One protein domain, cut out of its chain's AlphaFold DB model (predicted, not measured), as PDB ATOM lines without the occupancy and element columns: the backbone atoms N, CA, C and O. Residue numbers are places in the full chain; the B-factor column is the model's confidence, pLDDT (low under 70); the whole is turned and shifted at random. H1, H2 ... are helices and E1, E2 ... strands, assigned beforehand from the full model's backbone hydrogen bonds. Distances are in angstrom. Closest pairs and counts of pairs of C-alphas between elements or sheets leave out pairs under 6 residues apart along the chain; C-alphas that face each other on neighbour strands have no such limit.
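What this domain is: This is residues 59 to 100 and 288 to 377 of the 543 residues of the protein "VWFA domain-containing protein" of Altererythrobacter epoxidivorans (UniProt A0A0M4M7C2). Two antiparallel sheets lie face to face as a sandwich, their strands running nearly in line: E1 E2 E7 E4 makes one layer, E5 E6 E3 E8 E9 the other. The edges E1 and E9 come close on one side, and the short helix H1 packs on the first sheet beside the end of E2. The printed part has 132 residues, in the order E1 E2 E3 E4 E5 E6 H1 E7 E8 E9. Its class is mostly strand, with 61 residues in named elements, under half of those printed. It is compact, with a radius of gyration of the C-alphas of 14.5 A and spans of 46 by 33 by 26 A.

How they stand to each other: Begin at residues 68 to 76, E1, which forms a hairpin with E2, residues 85 to 95; look for N 71 and O 92 at 3.1 A. Beyond E2 in its sheet find E7, residues 336 to 342, with N 338 and O 89 at 2.9 A, then the edge strand E4, residues 299 to 305, with N 302 and O 339 at 2.9 A. In the other sheet, E3, residues 289 to 295, has E6, residues 320 to 324, as one neighbour, with N 291 and O 322 at 2.9 A. E5, residues 312 to 314, makes a hairpin with E6, N 313 and O 321 being 2.9 A apart. E3's other neighbour is E8, residues 355 to 359, with N 292 and O 358 at 2.8 A. E8 makes a hairpin with E9, residues 366 to 368, where N 357 and O 366 are 2.8 A apart. The parts of the sheets that face each other are 9.6 A centre to centre; the closest C-alphas of E1 and E9, Gly 72 and Val 368, are 5.3 A apart. H1, residues 328 to 331, is on the sheet E1 E2 E7 E4 at a height of 5.9 A over the sheet. H1 is too short for an O i to N i+4 pair, and its one O i to N i+3 pair is not within range.

Where its parts are: Find C-alpha 68 at (120.094, 99.998, 131.838); from there E1 runs 26.9 A to Ala 76. E2 runs back 30.8 A to C-alpha 95 at (117.309, 96.289, 132.947). E3 covers 19.3 A, E4 17.5 A and E7 20.1 A. E9 ends at C-alpha 368, (125.104, 100.601, 116.322).

The domain as a whole: The farthest C-alphas, of Ala 100 and Gly 345, are 47.2 A apart. Residues 101 to 287 are not printed, and C-alphas 100 and 288 stand 21.1 A apart across this cut. The link from E7 to E8 is long, 12 residues. The model's mean pLDDT over the printed part is 75.4; 46 residues are under 70, among them 324 to 334 and 344 to 352.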
ATOM      1  N   PRO A  59     118.335  91.470 120.952       70.69
ATOM      2  CA  PRO A  59     119.241  90.921 121.946       70.69
ATOM      3  C   PRO A  59     120.107  92.043 122.533       70.69
ATOM      4  O   PRO A  59     120.914  92.648 121.828       70.69
ATOM      5  N   ALA A  60     119.950  92.301 123.831       67.88
ATOM      6  CA  ALA A  60     120.830  93.177 124.592       67.88
ATOM      7  C   ALA A  60     121.864  92.353 125.376       67.88
ATOM      8  O   ALA A  60     121.556  91.233 125.792       67.88
ATOM      9  N   PRO A  61     123.090  92.868 125.574       65.88
ATOM     10  CA  PRO A  61     124.047  92.227 126.464       65.88
ATOM     11  C   PRO A  61     123.513  92.252 127.902       65.88
ATOM     12  O   PRO A  61     123.134  93.309 128.394       65.88
ATOM     13  N   ASP A  62     123.509  91.091 128.555       62.25
ATOM     14  CA  ASP A  62     123.148  90.910 129.963       62.25
ATOM     15  C   ASP A  62     124.163  89.941 130.612       62.25
ATOM     16  O   ASP A  62     124.324  88.817 130.113       62.25
ATOM     17  N   PRO A  63     124.898  90.351 131.664       64.81
ATOM     18  CA  PRO A  63     124.911  91.692 132.254       64.81
ATOM     19  C   PRO A  63     125.666  92.704 131.379       64.81
ATOM     20  O   PRO A  63     126.637  92.357 130.699       64.81
ATOM     21  N   CYS A  64     125.258  93.973 131.425       70.25
ATOM     22  CA  CYS A  64     125.936  95.068 130.717       70.25
ATOM     23  C   CYS A  64     126.780  95.968 131.635       70.25
ATOM     24  O   CYS A  64     127.504  96.833 131.137       70.25
ATOM     25  N   GLY A  65     126.736  95.754 132.955       65.81
ATOM     26  CA  GLY A  65     127.550  96.471 133.936       65.81
ATOM     27  C   GLY A  65     127.049  97.883 134.257       65.81
ATOM     28  O   GLY A  65     127.817  98.690 134.781       65.81
ATOM     29  N   GLN A  66     125.793  98.190 133.933       66.19
ATOM     30  CA  GLN A  66     125.126  99.471 134.190       66.19
ATOM     31  C   GLN A  66     123.625  99.231 134.416       66.19
ATOM     32  O   GLN A  66     123.124  98.224 133.941       66.19
ATOM     33  N   PRO A  67     122.880 100.119 135.099       62.44
ATOM     34  CA  PRO A  67     121.476  99.866 135.448       62.44
ATOM     35  C   PRO A  67     120.551  99.595 134.249       62.44
ATOM     36  O   PRO A  67     119.562  98.868 134.395       62.44
ATOM     37  N   VAL A  68     120.858 100.175 133.079       70.31
ATOM     38  CA  VAL A  68     120.094  99.998 131.838       70.31
ATOM     39  C   VAL A  68     121.005  99.567 130.684       70.31
ATOM     40  O   VAL A  68     121.882 100.294 130.225       70.31
ATOM     41  N   CYS A  69     120.755  98.376 130.150       73.19
ATOM     42  CA  CYS A  69     121.404  97.860 128.957       73.19
ATOM     43  C   CYS A  69     120.745  98.435 127.704       73.19
ATOM     44  O   CYS A  69     119.569  98.189 127.440       73.19
ATOM     45  N   ILE A  70     121.522  99.165 126.902       78.69
ATOM     46  CA  ILE A  70     121.101  99.670 125.593       78.69
ATOM     47  C   ILE A  70     121.814  98.914 124.475       78.69
ATOM     48  O   ILE A  70     123.046  98.901 124.387       78.69
ATOM     49  N   ALA A  71     121.022  98.306 123.599       77.38
ATOM     50  CA  ALA A  71     121.504  97.627 122.407       77.38
ATOM     51  C   ALA A  71     120.788  98.170 121.181       77.38
ATOM     52  O   ALA A  71     119.615  98.529 121.244       77.38
ATOM     53  N   GLY A  72     121.498  98.221 120.063       85.69
ATOM     54  CA  GLY A  72     120.893  98.561 118.792       85.69
ATOM     55  C   GLY A  72     121.524  97.781 117.659       85.69
ATOM     56  O   GLY A  72     122.681  97.368 117.728       85.69
ATOM     57  N   GLU A  73     120.738  97.588 116.614       89.25
ATOM     58  CA  GLU A  73     121.122  96.848 115.422       89.25
ATOM     59  C   GLU A  73     120.557  97.561 114.193       89.25
ATOM     60  O   GLU A  73     119.462  98.129 114.243       89.25
ATOM     61  N   ALA A  74     121.313  97.552 113.095       92.50
ATOM     62  CA  ALA A  74     120.900  98.146 111.833       92.50
ATOM     63  C   ALA A  74     120.829  97.109 110.706       92.50
ATOM     64  O   ALA A  74     121.677  96.216 110.592       92.50
ATOM     65  N   ILE A  75     119.854  97.293 109.820       92.88
ATOM     66  CA  ILE A  75     119.710  96.585 108.545       92.88
ATOM     67  C   ILE A  75     119.583  97.582 107.398       92.88
ATOM     68  O   ILE A  75     119.318  98.765 107.612       92.88
ATOM     69  N   ALA A  76     119.783  97.113 106.166       93.06
ATOM     70  CA  ALA A  76     119.431  97.906 104.994       93.06
ATOM     71  C   ALA A  76     117.930  98.218 105.037       93.06
ATOM     72  O   ALA A  76     117.124  97.304 105.226       93.06
ATOM     73  N   ALA A  77     117.579  99.493 104.876       93.44
ATOM     74  CA  ALA A  77     116.182  99.895 104.875       93.44
ATOM     75  C   ALA A  77     115.465  99.306 103.655       93.44
ATOM     76  O   ALA A  77     115.938  99.420 102.524       93.44
ATOM     77  N   ASP A  78     114.302  98.712 103.892       92.31
ATOM     78  CA  ASP A  78     113.360  98.310 102.849       92.31
ATOM     79  C   ASP A  78     111.976  98.871 103.202       92.31
ATOM     80  O   ASP A  78     111.090  98.140 103.636       92.31
ATOM     81  N   LEU A  79     111.826 100.194 103.061       93.12
ATOM     82  CA  LEU A  79     110.607 100.956 103.354       93.12
ATOM     83  C   LEU A  79     110.099 101.633 102.073       93.12
ATOM     84  O   LEU A  79     110.756 102.508 101.506       93.12
ATOM     85  N   ALA A  80     108.920 101.240 101.600       92.94
ATOM     86  CA  ALA A  80     108.342 101.681 100.335       92.94
ATOM     87  C   ALA A  80     108.069 103.187 100.292       92.94
ATOM     88  O   ALA A  80     108.275 103.821  99.255       92.94
ATOM     89  N   MET A  81     107.599 103.750 101.406       93.00
ATOM     90  CA  MET A  81     107.293 105.178 101.528       93.00
ATOM     91  C   MET A  81     108.534 106.018 101.855       93.00
ATOM     92  O   MET A  81     108.446 107.244 101.908       93.00
ATOM     93  N   ARG A  82     109.709 105.386 102.012       92.88
ATOM     94  CA  ARG A  82     110.989 106.046 102.312       92.88
ATOM     95  C   ARG A  82     112.121 105.513 101.430       92.88
ATOM     96  O   ARG A  82     113.074 104.928 101.941       92.88
ATOM     97  N   PRO A  83     112.056 105.741 100.107       90.62
ATOM     98  CA  PRO A  83     113.048 105.217  99.167       90.62
ATOM     99  C   PRO A  83     114.468 105.765  99.387       90.62
ATOM    100  O   PRO A  83     115.431 105.137  98.952       90.62
ATOM    101  N   ASP A  84     114.604 106.910 100.061       90.50
ATOM    102  CA  ASP A  84     115.896 107.539 100.365       90.50
ATOM    103  C   ASP A  84     116.537 107.025 101.669       90.50
ATOM    104  O   ASP A  84     117.711 107.307 101.943       90.50
ATOM    105  N   ALA A  85     115.798 106.238 102.463       92.69
ATOM    106  CA  ALA A  85     116.343 105.592 103.646       92.69
ATOM    107  C   ALA A  85     117.375 104.538 103.222       92.69
ATOM    108  O   ALA A  85     117.094 103.624 102.452       92.69
ATOM    109  N   ALA A  86     118.592 104.662 103.742       93.25
ATOM    110  CA  ALA A  86     119.667 103.705 103.524       93.25
ATOM    111  C   ALA A  86     119.646 102.581 104.568       93.25
ATOM    112  O   ALA A  86     119.889 101.422 104.228       93.25
ATOM    113  N   PHE A  87     119.358 102.917 105.829       94.81
ATOM    114  CA  PHE A  87     119.352 101.960 106.934       94.81
ATOM    115  C   PHE A  87     118.115 102.108 107.806       94.81
ATOM    116  O   PHE A  87     117.637 103.217 108.041       94.81
ATOM    117  N   PHE A  88     117.636 100.975 108.299       94.25
ATOM    118  CA  PHE A  88     116.622 100.879 109.332       94.25
ATOM    119  C   PHE A  88     117.290 100.365 110.601       94.25
ATOM    120  O   PHE A  88     118.031  99.379 110.570       94.25
ATOM    121  N   VAL A  89     117.069 101.065 111.707       93.12
ATOM    122  CA  VAL A  89     117.758 100.818 112.968       93.12
ATOM    123  C   VAL A  89     116.730 100.589 114.057       93.12
ATOM    124  O   VAL A  89     115.757 101.332 114.145       93.12
ATOM    125  N   GLY A  90     116.961  99.577 114.890       90.38
ATOM    126  CA  GLY A  90     116.192  99.341 116.105       90.38
ATOM    127  C   GLY A  90     117.069  99.461 117.343       90.38
ATOM    128  O   GLY A  90     118.251  99.118 117.304       90.38
ATOM    129  N   ILE A  91     116.480  99.930 118.439       84.81
ATOM    130  CA  ILE A  91     117.091 100.008 119.766       84.81
ATOM    131  C   ILE A  91     116.185  99.289 120.759       84.81
ATOM    132  O   ILE A  91     114.975  99.525 120.788       84.81
ATOM    133  N   SER A  92     116.779  98.455 121.604       76.25
ATOM    134  CA  SER A  92     116.135  97.867 122.774       76.25
ATOM    135  C   SER A  92     116.800  98.354 124.053       76.25
ATOM    136  O   SER A  92     118.018  98.550 124.104       76.25
ATOM    137  N   LEU A  93     115.988  98.475 125.094       73.31
ATOM    138  CA  LEU A  93     116.409  98.813 126.443       73.31
ATOM    139  C   LEU A  93     116.025  97.640 127.343       73.31
ATOM    140  O   LEU A  93     114.924  97.105 127.217       73.31
ATOM    141  N   ALA A  94     116.936  97.217 128.208       67.50
ATOM    142  CA  ALA A  94     116.693  96.166 129.187       67.50
ATOM    143  C   ALA A  94     117.289  96.575 130.534       67.50
ATOM    144  O   ALA A  94     118.309  97.257 130.578       67.50
ATOM    145  N   ALA A  95     116.671  96.166 131.640       61.72
ATOM    146  CA  ALA A  95     117.309  96.289 132.947       61.72
ATOM    147  C   ALA A  95     118.456  95.271 133.057       61.72
ATOM    148  O   ALA A  95     118.299  94.129 132.625       61.72
ATOM    149  N   ASP A  96     119.581  95.671 133.647       62.22
ATOM    150  CA  ASP A  96     120.678  94.742 133.944       62.22
ATOM    151  C   ASP A  96     120.297  93.851 135.130       62.22
ATOM    152  O   ASP A  96     120.000  94.343 136.223       62.22
ATOM    153  N   THR A  97     120.293  92.535 134.914       58.31
ATOM    154  CA  THR A  97     119.940  91.565 135.960       58.31
ATOM    155  C   THR A  97     121.121  91.224 136.871       58.31
ATOM    156  O   THR A  97     120.924  90.668 137.954       58.31
ATOM    157  N   GLY A  98     122.347  91.573 136.461       49.41
ATOM    158  CA  GLY A  98     123.589  91.314 137.191       49.41
ATOM    159  C   GLY A  98     124.149  92.514 137.956       49.41
ATOM    160  O   GLY A  98     125.120  92.350 138.700       49.41
ATOM    161  N   ALA A  99     123.553  93.703 137.820       48.75
ATOM    162  CA  ALA A  99     123.897  94.862 138.636       48.75
ATOM    163  C   ALA A  99     123.429  94.626 140.083       48.75
ATOM    164  O   ALA A  99     122.323  94.993 140.475       48.75
ATOM    165  N   ALA A 100     124.271  93.973 140.887       40.78
ATOM    166  CA  ALA A 100     124.066  93.849 142.322       40.78
ATOM    167  C   ALA A 100     123.964  95.255 142.930       40.78
ATOM    168  O   ALA A 100     124.959  95.977 143.039       40.78
ATOM    169  N   LYS A 288     114.799 110.628 135.594       50.31
ATOM    170  CA  LYS A 288     114.545 110.785 134.152       50.31
ATOM    171  C   LYS A 288     115.808 110.374 133.387       50.31
ATOM    172  O   LYS A 288     116.879 110.900 133.687       50.31
ATOM    173  N   GLY A 289     115.686 109.463 132.426       63.50
ATOM    174  CA  GLY A 289     116.775 109.120 131.517       63.50
ATOM    175  C   GLY A 289     116.584 109.855 130.197       63.50
ATOM    176  O   GLY A 289     115.515 109.770 129.604       63.50
ATOM    177  N   THR A 290     117.599 110.566 129.715       75.25
ATOM    178  CA  THR A 290     117.587 111.101 128.345       75.25
ATOM    179  C   THR A 290     118.444 110.193 127.475       75.25
ATOM    180  O   THR A 290     119.649 110.065 127.713       75.25
ATOM    181  N   ILE A 291     117.839 109.562 126.466       81.00
ATOM    182  CA  ILE A 291     118.565 108.796 125.447       81.00
ATOM    183  C   ILE A 291     118.922 109.749 124.314       81.00
ATOM    184  O   ILE A 291     118.041 110.285 123.653       81.00
ATOM    185  N   THR A 292     120.210 109.946 124.060       86.75
ATOM    186  CA  THR A 292     120.696 110.703 122.902       86.75
ATOM    187  C   THR A 292     121.081 109.745 121.776       86.75
ATOM    188  O   THR A 292     121.933 108.874 121.951       86.75
ATOM    189  N   ILE A 293     120.482 109.943 120.605       89.38
ATOM    190  CA  ILE A 293     120.717 109.216 119.358       89.38
ATOM    191  C   ILE A 293     121.460 110.161 118.413       89.38
ATOM    192  O   ILE A 293     120.905 111.146 117.931       89.38
ATOM    193  N   SER A 294     122.735 109.881 118.161       90.44
ATOM    194  CA  SER A 294     123.588 110.703 117.296       90.44
ATOM    195  C   SER A 294     123.934 109.940 116.014       90.44
ATOM    196  O   SER A 294     124.675 108.953 116.101       90.44
ATOM    197  N   PRO A 295     123.425 110.349 114.836       90.19
ATOM    198  CA  PRO A 295     123.849 109.754 113.575       90.19
ATOM    199  C   PRO A 295     125.322 110.085 113.297       90.19
ATOM    200  O   PRO A 295     125.822 111.146 113.677       90.19
ATOM    201  N   SER A 296     126.033 109.163 112.652       88.94
ATOM    202  CA  SER A 296     127.420 109.393 112.225       88.94
ATOM    203  C   SER A 296     127.479 110.320 111.008       88.94
ATOM    204  O   SER A 296     126.492 110.478 110.286       88.94
ATOM    205  N   ALA A 297     128.649 110.915 110.758       85.19
ATOM    206  CA  ALA A 297     128.881 111.777 109.597       85.19
ATOM    207  C   ALA A 297     128.456 111.090 108.283       85.19
ATOM    208  O   ALA A 297     128.689 109.894 108.085       85.19
ATOM    209  N   GLY A 298     127.817 111.841 107.385       85.88
ATOM    210  CA  GLY A 298     127.222 111.296 106.157       85.88
ATOM    211  C   GLY A 298     125.813 110.691 106.300       85.88
ATOM    212  O   GLY A 298     125.247 110.266 105.288       85.88
ATOM    213  N   TYR A 299     125.227 110.666 107.503       88.25
ATOM    214  CA  TYR A 299     123.861 110.191 107.742       88.25
ATOM    215  C   TYR A 299     123.012 111.212 108.502       88.25
ATOM    216  O   TYR A 299     123.508 111.966 109.335       88.25
ATOM    217  N   SER A 300     121.707 111.200 108.243       90.62
ATOM    218  CA  SER A 300     120.702 111.937 109.011       90.62
ATOM    219  C   SER A 300     119.547 111.015 109.374       90.62
ATOM    220  O   SER A 300     119.142 110.170 108.573       90.62
ATOM    221  N   ILE A 301     118.989 111.191 110.570       91.25
ATOM    222  CA  ILE A 301     117.731 110.539 110.942       91.25
ATOM    223  C   ILE A 301     116.633 111.176 110.087       91.25
ATOM    224  O   ILE A 301     116.520 112.396 110.056       91.25
ATOM    225  N   SER A 302     115.875 110.363 109.353       90.25
ATOM    226  CA  SER A 302     114.775 110.817 108.487       90.25
ATOM    227  C   SER A 302     113.396 110.421 109.011       90.25
ATOM    228  O   SER A 302     112.399 110.975 108.558       90.25
ATOM    229  N   ALA A 303     113.334 109.458 109.933       90.06
ATOM    230  CA  ALA A 303     112.096 108.967 110.532       90.06
ATOM    231  C   ALA A 303     112.351 108.401 111.923       90.06
ATOM    232  O   ALA A 303     113.407 107.801 112.125       90.06
ATOM    233  N   ILE A 304     111.377 108.502 112.826       88.44
ATOM    234  CA  ILE A 304     111.384 107.831 114.135       88.44
ATOM    235  C   ILE A 304     110.027 107.161 114.347       88.44
ATOM    236  O   ILE A 304     108.999 107.738 113.999       88.44
ATOM    237  N   TYR A 305     110.047 105.956 114.917       86.06
ATOM    238  CA  TYR A 305     108.885 105.104 115.139       86.06
ATOM    239  C   TYR A 305     108.881 104.502 116.541       86.06
ATOM    240  O   TYR A 305     109.929 104.191 117.121       86.06
ATOM    241  N   GLY A 306     107.672 104.248 117.039       75.94
ATOM    242  CA  GLY A 306     107.459 103.602 118.329       75.94
ATOM    243  C   GLY A 306     107.801 104.500 119.516       75.94
ATOM    244  O   GLY A 306     108.085 103.977 120.586       75.94
ATOM    245  N   VAL A 307     107.824 105.823 119.336       74.56
ATOM    246  CA  VAL A 307     108.008 106.792 120.421       74.56
ATOM    247  C   VAL A 307     107.028 107.949 120.220       74.56
ATOM    248  O   VAL A 307     106.935 108.438 119.089       74.56
ATOM    249  N   PRO A 308     106.345 108.413 121.283       67.75
ATOM    250  CA  PRO A 308     105.474 109.579 121.207       67.75
ATOM    251  C   PRO A 308     106.246 110.825 120.770       67.75
ATOM    252  O   PRO A 308     107.338 111.066 121.302       67.75
ATOM    253  N   PRO A 309     105.716 111.624 119.825       66.44
ATOM    254  CA  PRO A 309     106.387 112.831 119.347       66.44
ATOM    255  C   PRO A 309     106.777 113.807 120.454       66.44
ATOM    256  O   PRO A 309     107.792 114.488 120.344       66.44
ATOM    257  N   GLU A 310     106.015 113.838 121.544       67.00
ATOM    258  CA  GLU A 310     106.222 114.728 122.684       67.00
ATOM    259  C   GLU A 310     107.498 114.402 123.474       67.00
ATOM    260  O   GLU A 310     107.987 115.257 124.210       67.00
ATOM    261  N   LEU A 311     108.048 113.187 123.330       69.50
ATOM    262  CA  LEU A 311     109.313 112.796 123.967       69.50
ATOM    263  C   LEU A 311     110.536 113.122 123.117       69.50
ATOM    264  O   LEU A 311     111.664 112.988 123.596       69.50
ATOM    265  N   VAL A 312     110.330 113.483 121.852       77.94
ATOM    266  CA  VAL A 312     111.401 113.665 120.882       77.94
ATOM    267  C   VAL A 312     111.804 115.133 120.848       77.94
ATOM    268  O   VAL A 312     111.005 116.018 120.554       77.94
ATOM    269  N   SER A 313     113.082 115.397 121.095       81.44
ATOM    270  CA  SER A 313     113.684 116.713 120.887       81.44
ATOM    271  C   SER A 313     114.835 116.629 119.890       81.44
ATOM    272  O   SER A 313     115.593 115.657 119.855       81.44
ATOM    273  N   HIS A 314     114.959 117.654 119.048       82.50
ATOM    274  CA  HIS A 314     115.963 117.722 117.988       82.50
ATOM    275  C   HIS A 314     117.050 118.728 118.348       82.50
ATOM    276  O   HIS A 314     116.759 119.881 118.670       82.50
ATOM    277  N   ALA A 315     118.304 118.300 118.258       79.56
ATOM    278  CA  ALA A 315     119.456 119.176 118.384       79.56
ATOM    279  C   ALA A 315     119.898 119.705 117.009       79.56
ATOM    280  O   ALA A 315     119.731 119.043 115.984       79.56
ATOM    281  N   GLU A 316     120.530 120.883 116.988       70.88
ATOM    282  CA  GLU A 316     121.018 121.528 115.752       70.88
ATOM    283  C   GLU A 316     122.044 120.679 114.981       70.88
ATOM    284  O   GLU A 316     122.206 120.833 113.775       70.88
ATOM    285  N   ASN A 317     122.730 119.760 115.663       72.62
ATOM    286  CA  ASN A 317     123.711 118.850 115.071       72.62
ATOM    287  C   ASN A 317     123.085 117.579 114.458       72.62
ATOM    288  O   ASN A 317     123.819 116.657 114.109       72.62
ATOM    289  N   GLY A 318     121.754 117.497 114.368       78.88
ATOM    290  CA  GLY A 318     121.037 116.328 113.851       78.88
ATOM    291  C   GLY A 318     120.905 115.171 114.847       78.88
ATOM    292  O   GLY A 318     120.355 114.130 114.487       78.88
ATOM    293  N   ALA A 319     121.386 115.332 116.087       85.50
ATOM    294  CA  ALA A 319     121.104 114.384 117.154       85.50
ATOM    295  C   ALA A 319     119.649 114.509 117.619       85.50
ATOM    296  O   ALA A 319     119.045 115.585 117.597       85.50
ATOM    297  N   VAL A 320     119.105 113.387 118.068       87.75
ATOM    298  CA  VAL A 320     117.767 113.295 118.643       87.75
ATOM    299  C   VAL A 320     117.894 112.889 120.098       87.75
ATOM    300  O   VAL A 320     118.613 111.942 120.409       87.75
ATOM    301  N   SER A 321     117.178 113.572 120.977       85.75
ATOM    302  CA  SER A 321     117.084 113.224 122.389       85.75
ATOM    303  C   SER A 321     115.677 112.744 122.710       85.75
ATOM    304  O   SER A 321     114.698 113.384 122.327       85.75
ATOM    305  N   LEU A 322     115.593 111.611 123.403       78.69
ATOM    306  CA  LEU A 322     114.359 111.009 123.886       78.69
ATOM    307  C   LEU A 322     114.336 111.099 125.407       78.69
ATOM    308  O   LEU A 322     115.146 110.446 126.072       78.69
ATOM    309  N   ASP A 323     113.421 111.894 125.947       72.31
ATOM    310  CA  ASP A 323     113.219 111.981 127.393       72.31
ATOM    311  C   ASP A 323     112.305 110.843 127.841       72.31
ATOM    312  O   ASP A 323     111.100 110.853 127.609       72.31
ATOM    313  N   VAL A 324     112.891 109.828 128.470       65.56
ATOM    314  CA  VAL A 324     112.205 108.583 128.808       65.56
ATOM    315  C   VAL A 324     112.160 108.383 130.320       65.56
ATOM    316  O   VAL A 324     113.156 108.508 131.040       65.56
ATOM    317  N   GLY A 325     110.963 108.092 130.828       56.25
ATOM    318  CA  GLY A 325     110.763 107.763 132.236       56.25
ATOM    319  C   GLY A 325     111.328 106.378 132.599       56.25
ATOM    320  O   GLY A 325     111.491 105.529 131.718       56.25
ATOM    321  N   PRO A 326     111.563 106.090 133.894       53.56
ATOM    322  CA  PRO A 326     112.074 104.794 134.364       53.56
ATOM    323  C   PRO A 326     111.243 103.594 133.887       53.56
ATOM    324  O   PRO A 326     111.778 102.523 133.613       53.56
ATOM    325  N   SER A 327     109.931 103.787 133.759       51.56
ATOM    326  CA  SER A 327     108.980 102.764 133.312       51.56
ATOM    327  C   SER A 327     109.042 102.529 131.802       51.56
ATOM    328  O   SER A 327     108.968 101.383 131.360       51.56
ATOM    329  N   PHE A 328     109.280 103.589 131.016       53.44
ATOM    330  CA  PHE A 328     109.521 103.483 129.573       53.44
ATOM    331  C   PHE A 328     110.781 102.652 129.285       53.44
ATOM    332  O   PHE A 328     110.794 101.834 128.371       53.44
ATOM    333  N   LEU A 329     111.827 102.806 130.106       53.78
ATOM    334  CA  LEU A 329     113.087 102.065 129.978       53.78
ATOM    335  C   LEU A 329     112.972 100.565 130.309       53.78
ATOM    336  O   LEU A 329     113.842  99.798 129.902       53.78
ATOM    337  N   ARG A 330     111.944 100.140 131.059       49.16
ATOM    338  CA  ARG A 330     111.849  98.777 131.623       49.16
ATOM    339  C   ARG A 330     110.787  97.882 130.990       49.16
ATOM    340  O   ARG A 330     111.015  96.680 130.906       49.16
ATOM    341  N   ASN A 331     109.662  98.443 130.539       45.91
ATOM    342  CA  ASN A 331     108.494  97.656 130.112       45.91
ATOM    343  C   ASN A 331     108.283  97.560 128.595       45.91
ATOM    344  O   ASN A 331     107.345  96.896 128.150       45.91
ATOM    345  N   ARG A 332     109.148  98.170 127.780       51.41
ATOM    346  CA  ARG A 332     109.050  98.081 126.319       51.41
ATOM    347  C   ARG A 332     109.457  96.687 125.836       51.41
ATOM    348  O   ARG A 332     110.632  96.326 125.829       51.41
ATOM    349  N   ARG A 333     108.467  95.894 125.410       47.12
ATOM    350  CA  ARG A 333     108.696  94.655 124.633       47.12
ATOM    351  C   ARG A 333     108.997  94.952 123.158       47.12
ATOM    352  O   ARG A 333     109.451  94.070 122.427       47.12
ATOM    353  N   ASP A 334     108.746  96.189 122.757       58.06
ATOM    354  CA  ASP A 334     108.806  96.802 121.442       58.06
ATOM    355  C   ASP A 334     109.992  97.784 121.355       58.06
ATOM    356  O   ASP A 334     110.222  98.607 122.236       58.06
ATOM    357  N   GLY A 335     110.810  97.667 120.306       71.06
ATOM    358  CA  GLY A 335     111.986  98.520 120.106       71.06
ATOM    359  C   GLY A 335     111.648  99.963 119.709       71.06
ATOM    360  O   GLY A 335     110.555 100.267 119.231       71.06
ATOM    361  N   ILE A 336     112.594 100.884 119.911       82.25
ATOM    362  CA  ILE A 336     112.577 102.213 119.268       82.25
ATOM    363  C   ILE A 336     113.165 102.017 117.879       82.25
ATOM    364  O   ILE A 336     114.261 101.465 117.786       82.25
ATOM    365  N   TYR A 337     112.494 102.475 116.824       88.94
ATOM    366  CA  TYR A 337     113.019 102.333 115.466       88.94
ATOM    367  C   TYR A 337     113.198 103.673 114.782       88.94
ATOM    368  O   TYR A 337     112.490 104.633 115.069       88.94
ATOM    369  N   PHE A 338     114.133 103.742 113.847       91.75
ATOM    370  CA  PHE A 338     114.336 104.933 113.037       91.75
ATOM    371  C   PHE A 338     114.972 104.591 111.694       91.75
ATOM    372  O   PHE A 338     115.660 103.580 111.533       91.75
ATOM    373  N   ALA A 339     114.730 105.464 110.720       93.81
ATOM    374  CA  ALA A 339     115.328 105.381 109.397       93.81
ATOM    375  C   ALA A 339     116.470 106.396 109.274       93.81
ATOM    376  O   ALA A 339     116.337 107.549 109.695       93.81
ATOM    377  N   LEU A 340     117.577 105.973 108.669       93.44
ATOM    378  CA  LEU A 340     118.721 106.818 108.343       93.44
ATOM    379  C   LEU A 340     118.800 107.034 106.838       93.44
ATOM    380  O   LEU A 340     118.868 106.071 106.077       93.44
ATOM    381  N   SER A 341     118.888 108.292 106.422       92.12
ATOM    382  CA  SER A 341     119.141 108.695 105.036       92.12
ATOM    383  C   SER A 341     120.580 109.187 104.881       92.12
ATOM    384  O   SER A 341     121.192 109.657 105.840       92.12
ATOM    385  N   LYS A 342     121.154 109.067 103.678       88.31
ATOM    386  CA  LYS A 342     122.498 109.602 103.393       88.31
ATOM    387  C   LYS A 342     122.432 111.113 103.189       88.31
ATOM    388  O   LYS A 342     121.616 111.581 102.398       88.31
ATOM    389  N   THR A 343     123.324 111.871 103.821       83.38
ATOM    390  CA  THR A 343     123.438 113.312 103.572       83.38
ATOM    391  C   THR A 343     124.283 113.558 102.319       83.38
ATOM    392  O   THR A 343     125.396 113.053 102.162       83.38
ATOM    393  N   GLY A 344     123.733 114.310 101.363       61.28
ATOM    394  CA  GLY A 344     124.402 114.627 100.101       61.28
ATOM    395  C   GLY A 344     125.540 115.630 100.298       61.28
ATOM    396  O   GLY A 344     125.353 116.815 100.049       61.28
ATOM    397  N   GLY A 345     126.717 115.186 100.745       58.84
ATOM    398  CA  GLY A 345     127.877 116.077 100.874       58.84
ATOM    399  C   GLY A 345     129.121 115.463 101.510       58.84
ATOM    400  O   GLY A 345     130.232 115.788 101.095       58.84
ATOM    401  N   GLU A 346     128.960 114.533 102.452       52.69
ATOM    402  CA  GLU A 346     130.083 113.869 103.116       52.69
ATOM    403  C   GLU A 346     130.221 112.426 102.633       52.69
ATOM    404  O   GLU A 346     129.249 111.680 102.499       52.69
ATOM    405  N   ARG A 347     131.456 112.014 102.343       47.62
ATOM    406  CA  ARG A 347     131.763 110.599 102.134       47.62
ATOM    407  C   ARG A 347     131.547 109.942 103.493       47.62
ATOM    408  O   ARG A 347     132.324 110.243 104.393       47.62
ATOM    409  N   ALA A 348     130.516 109.104 103.631       52.62
ATOM    410  CA  ALA A 348     130.346 108.269 104.818       52.62
ATOM    411  C   ALA A 348     131.712 107.647 105.127       52.62
ATOM    412  O   ALA A 348     132.285 106.958 104.270       52.62
ATOM    413  N   GLU A 349     132.291 107.993 106.279       48.44
ATOM    414  CA  GLU A 349     133.523 107.345 106.696       48.44
ATOM    415  C   GLU A 349     133.235 105.845 106.765       48.44
ATOM    416  O   GLU A 349     132.129 105.421 107.094       48.44
ATOM    417  N   SER A 350     134.214 105.034 106.369       48.75
ATOM    418  CA  SER A 350     134.138 103.572 106.393       48.75
ATOM    419  C   SER A 350     134.174 103.062 107.839       48.75
ATOM    420  O   SER A 350     135.049 102.282 108.212       48.75
ATOM    421  N   THR A 351     133.273 103.550 108.679       53.31
ATOM    422  CA  THR A 351     133.053 103.061 110.026       53.31
ATOM    423  C   THR A 351     131.800 102.205 110.000       53.31
ATOM    424  O   THR A 351     130.744 102.672 109.585       53.31
ATOM    425  N   ASP A 352     131.893 100.972 110.505       63.81
ATOM    426  CA  ASP A 352     130.721 100.110 110.741       63.81
ATOM    427  C   ASP A 352     129.716 100.755 111.722       63.81
ATOM    428  O   ASP A 352     128.593 100.285 111.866       63.81
ATOM    429  N   ALA A 353     130.111 101.845 112.389       80.75
ATOM    430  CA  ALA A 353     129.287 102.692 113.236       80.75
ATOM    431  C   ALA A 353     128.373 103.608 112.406       80.75
ATOM    432  O   ALA A 353     128.835 104.564 111.787       80.75
ATOM    433  N   LEU A 354     127.067 103.352 112.445       86.00
ATOM    434  CA  LEU A 354     126.045 104.212 111.844       86.00
ATOM    435  C   LEU A 354     125.506 105.227 112.852       86.00
ATOM    436  O   LEU A 354     125.249 106.380 112.507       86.00
ATOM    437  N   VAL A 355     125.365 104.815 114.113       88.88
ATOM    438  CA  VAL A 355     124.732 105.613 115.170       88.88
ATOM    439  C   VAL A 355     125.470 105.412 116.480       88.88
ATOM    440  O   VAL A 355     125.898 104.302 116.802       88.88
ATOM    441  N   ARG A 356     125.570 106.486 117.259       88.50
ATOM    442  CA  ARG A 356     125.998 106.443 118.653       88.50
ATOM    443  C   ARG A 356     124.799 106.696 119.567       88.50
ATOM    444  O   ARG A 356     124.083 107.679 119.385       88.50
ATOM    445  N   LEU A 357     124.616 105.821 120.549       86.31
ATOM    446  CA  LEU A 357     123.559 105.885 121.555       86.31
ATOM    447  C   LEU A 357     124.164 106.177 122.924       86.31
ATOM    448  O   LEU A 357     125.085 105.480 123.339       86.31
ATOM    449  N   ALA A 358     123.644 107.170 123.633       81.75
ATOM    450  CA  ALA A 358     124.084 107.500 124.986       81.75
ATOM    451  C   ALA A 358     122.885 107.683 125.917       81.75
ATOM    452  O   ALA A 358     121.879 108.258 125.509       81.75
ATOM    453  N   ILE A 359     123.009 107.232 127.165       75.94
ATOM    454  CA  ILE A 359     122.048 107.507 128.238       75.94
ATOM    455  C   ILE A 359     122.693 108.534 129.170       75.94
ATOM    456  O   ILE A 359     123.828 108.355 129.615       75.94
ATOM    457  N   ALA A 360     122.000 109.642 129.436       69.25
ATOM    458  CA  ALA A 360     122.519 110.704 130.291       69.25
ATOM    459  C   ALA A 360     122.870 110.179 131.697       69.25
ATOM    460  O   ALA A 360     122.018 109.642 132.396       69.25
ATOM    461  N   GLY A 361     124.126 110.370 132.117       60.41
ATOM    462  CA  GLY A 361     124.616 109.947 133.435       60.41
ATOM    463  C   GLY A 361     125.061 108.483 133.533       60.41
ATOM    464  O   GLY A 361     125.569 108.098 134.583       60.41
ATOM    465  N   GLU A 362     124.930 107.693 132.462       61.53
ATOM    466  CA  GLU A 362     125.376 106.295 132.410       61.53
ATOM    467  C   GLU A 362     126.600 106.113 131.487       61.53
ATOM    468  O   GLU A 362     127.142 107.091 130.970       61.53
ATOM    469  N   GLY A 363     127.108 104.878 131.383       57.16
ATOM    470  CA  GLY A 363     128.440 104.513 130.884       57.16
ATOM    471  C   GLY A 363     128.752 104.831 129.405       57.16
ATOM    472  O   GLY A 363     128.165 105.719 128.788       57.16
ATOM    473  N   PRO A 364     129.756 104.161 128.801       58.56
ATOM    474  CA  PRO A 364     130.186 104.472 127.440       58.56
ATOM    475  C   PRO A 364     129.058 104.253 126.424       58.56
ATOM    476  O   PRO A 364     128.298 103.294 126.511       58.56
ATOM    477  N   ALA A 365     128.986 105.140 125.432       63.88
ATOM    478  CA  ALA A 365     127.957 105.106 124.401       63.88
ATOM    479  C   ALA A 365     127.986 103.803 123.576       63.88
ATOM    480  O   ALA A 365     129.047 103.400 123.091       63.88
ATOM    481  N   SER A 366     126.819 103.195 123.350       72.81
ATOM    482  CA  SER A 366     126.671 102.037 122.462       72.81
ATOM    483  C   SER A 366     126.777 102.471 121.002       72.81
ATOM    484  O   SER A 366     126.176 103.462 120.581       72.81
ATOM    485  N   ILE A 367     127.550 101.725 120.218       76.44
ATOM    486  CA  ILE A 367     127.700 101.940 118.778       76.44
ATOM    487  C   ILE A 367     126.813 100.937 118.052       76.44
ATOM    488  O   ILE A 367     126.928  99.735 118.278       76.44
ATOM    489  N   VAL A 368     125.965 101.436 117.159       78.44
ATOM    490  CA  VAL A 368     125.104 100.601 116.322       78.44
ATOM    491  C   VAL A 368     125.691 100.503 114.926       78.44
ATOM    492  O   VAL A 368     125.976 101.525 114.296       78.44
ATOM    493  N   GLY A 369     125.834  99.271 114.446       80.38
ATOM    494  CA  GLY A 369     126.291  98.956 113.101       80.38
ATOM    495  C   GLY A 369     125.418  97.919 112.412       80.38
ATOM    496  O   GLY A 369     124.439  97.425 112.979       80.38
ATOM    497  N   THR A 370     125.767  97.598 111.168       81.06
ATOM    498  CA  THR A 370     125.053  96.577 110.397       81.06
ATOM    499  C   THR A 370     125.405  95.176 110.868       81.06
ATOM    500  O   THR A 370     126.580  94.856 111.048       81.06
ATOM    501  N   SER A 371     124.398  94.317 110.980       76.62
ATOM    502  CA  SER A 371     124.578  92.907 111.321       76.62
ATOM    503  C   SER A 371     124.473  92.012 110.088       76.62
ATOM    504  O   SER A 371     123.611  92.208 109.230       76.62
ATOM    505  N   ALA A 372     125.340  90.999 110.005       76.00
ATOM    506  CA  ALA A 372     125.275  89.982 108.955       76.00
ATOM    507  C   ALA A 372     124.100  89.006 109.153       76.00
ATOM    508  O   ALA A 372     123.630  88.400 108.190       76.00
ATOM    509  N   THR A 373     123.627  88.854 110.393       84.38
ATOM    510  CA  THR A 373     122.497  87.997 110.770       84.38
ATOM    511  C   THR A 373     121.538  88.799 111.648       84.38
ATOM    512  O   THR A 373     121.637  88.714 112.873       84.38
ATOM    513  N   PRO A 374     120.647  89.596 111.035       87.62
ATOM    514  CA  PRO A 374     119.764  90.492 111.767       87.62
ATOM    515  C   PRO A 374     118.855  89.778 112.766       87.62
ATOM    516  O   PRO A 374     118.343  88.693 112.462       87.62
ATOM    517  N   ALA A 375     118.581  90.396 113.917       87.31
ATOM    518  CA  ALA A 375     117.558  89.899 114.827       87.31
ATOM    519  C   ALA A 375     116.195  89.826 114.120       87.31
ATOM    520  O   ALA A 375     115.765  90.761 113.439       87.31
ATOM    521  N   GLN A 376     115.468  88.723 114.328       86.50
ATOM    522  CA  GLN A 376     114.135  88.544 113.740       86.50
ATOM    523  C   GLN A 376     113.160  89.651 114.160       86.50
ATOM    524  O   GLN A 376     112.324  90.051 113.352       86.50
ATOM    525  N   GLY A 377     113.291  90.172 115.387       85.62
ATOM    526  CA  GLY A 377     112.502  91.306 115.869       85.62
ATOM    527  C   GLY A 377     112.693  92.558 115.010       85.62
ATOM    528  O   GLY A 377     111.709  93.174 114.619       85.62
TER     529      GLY A 377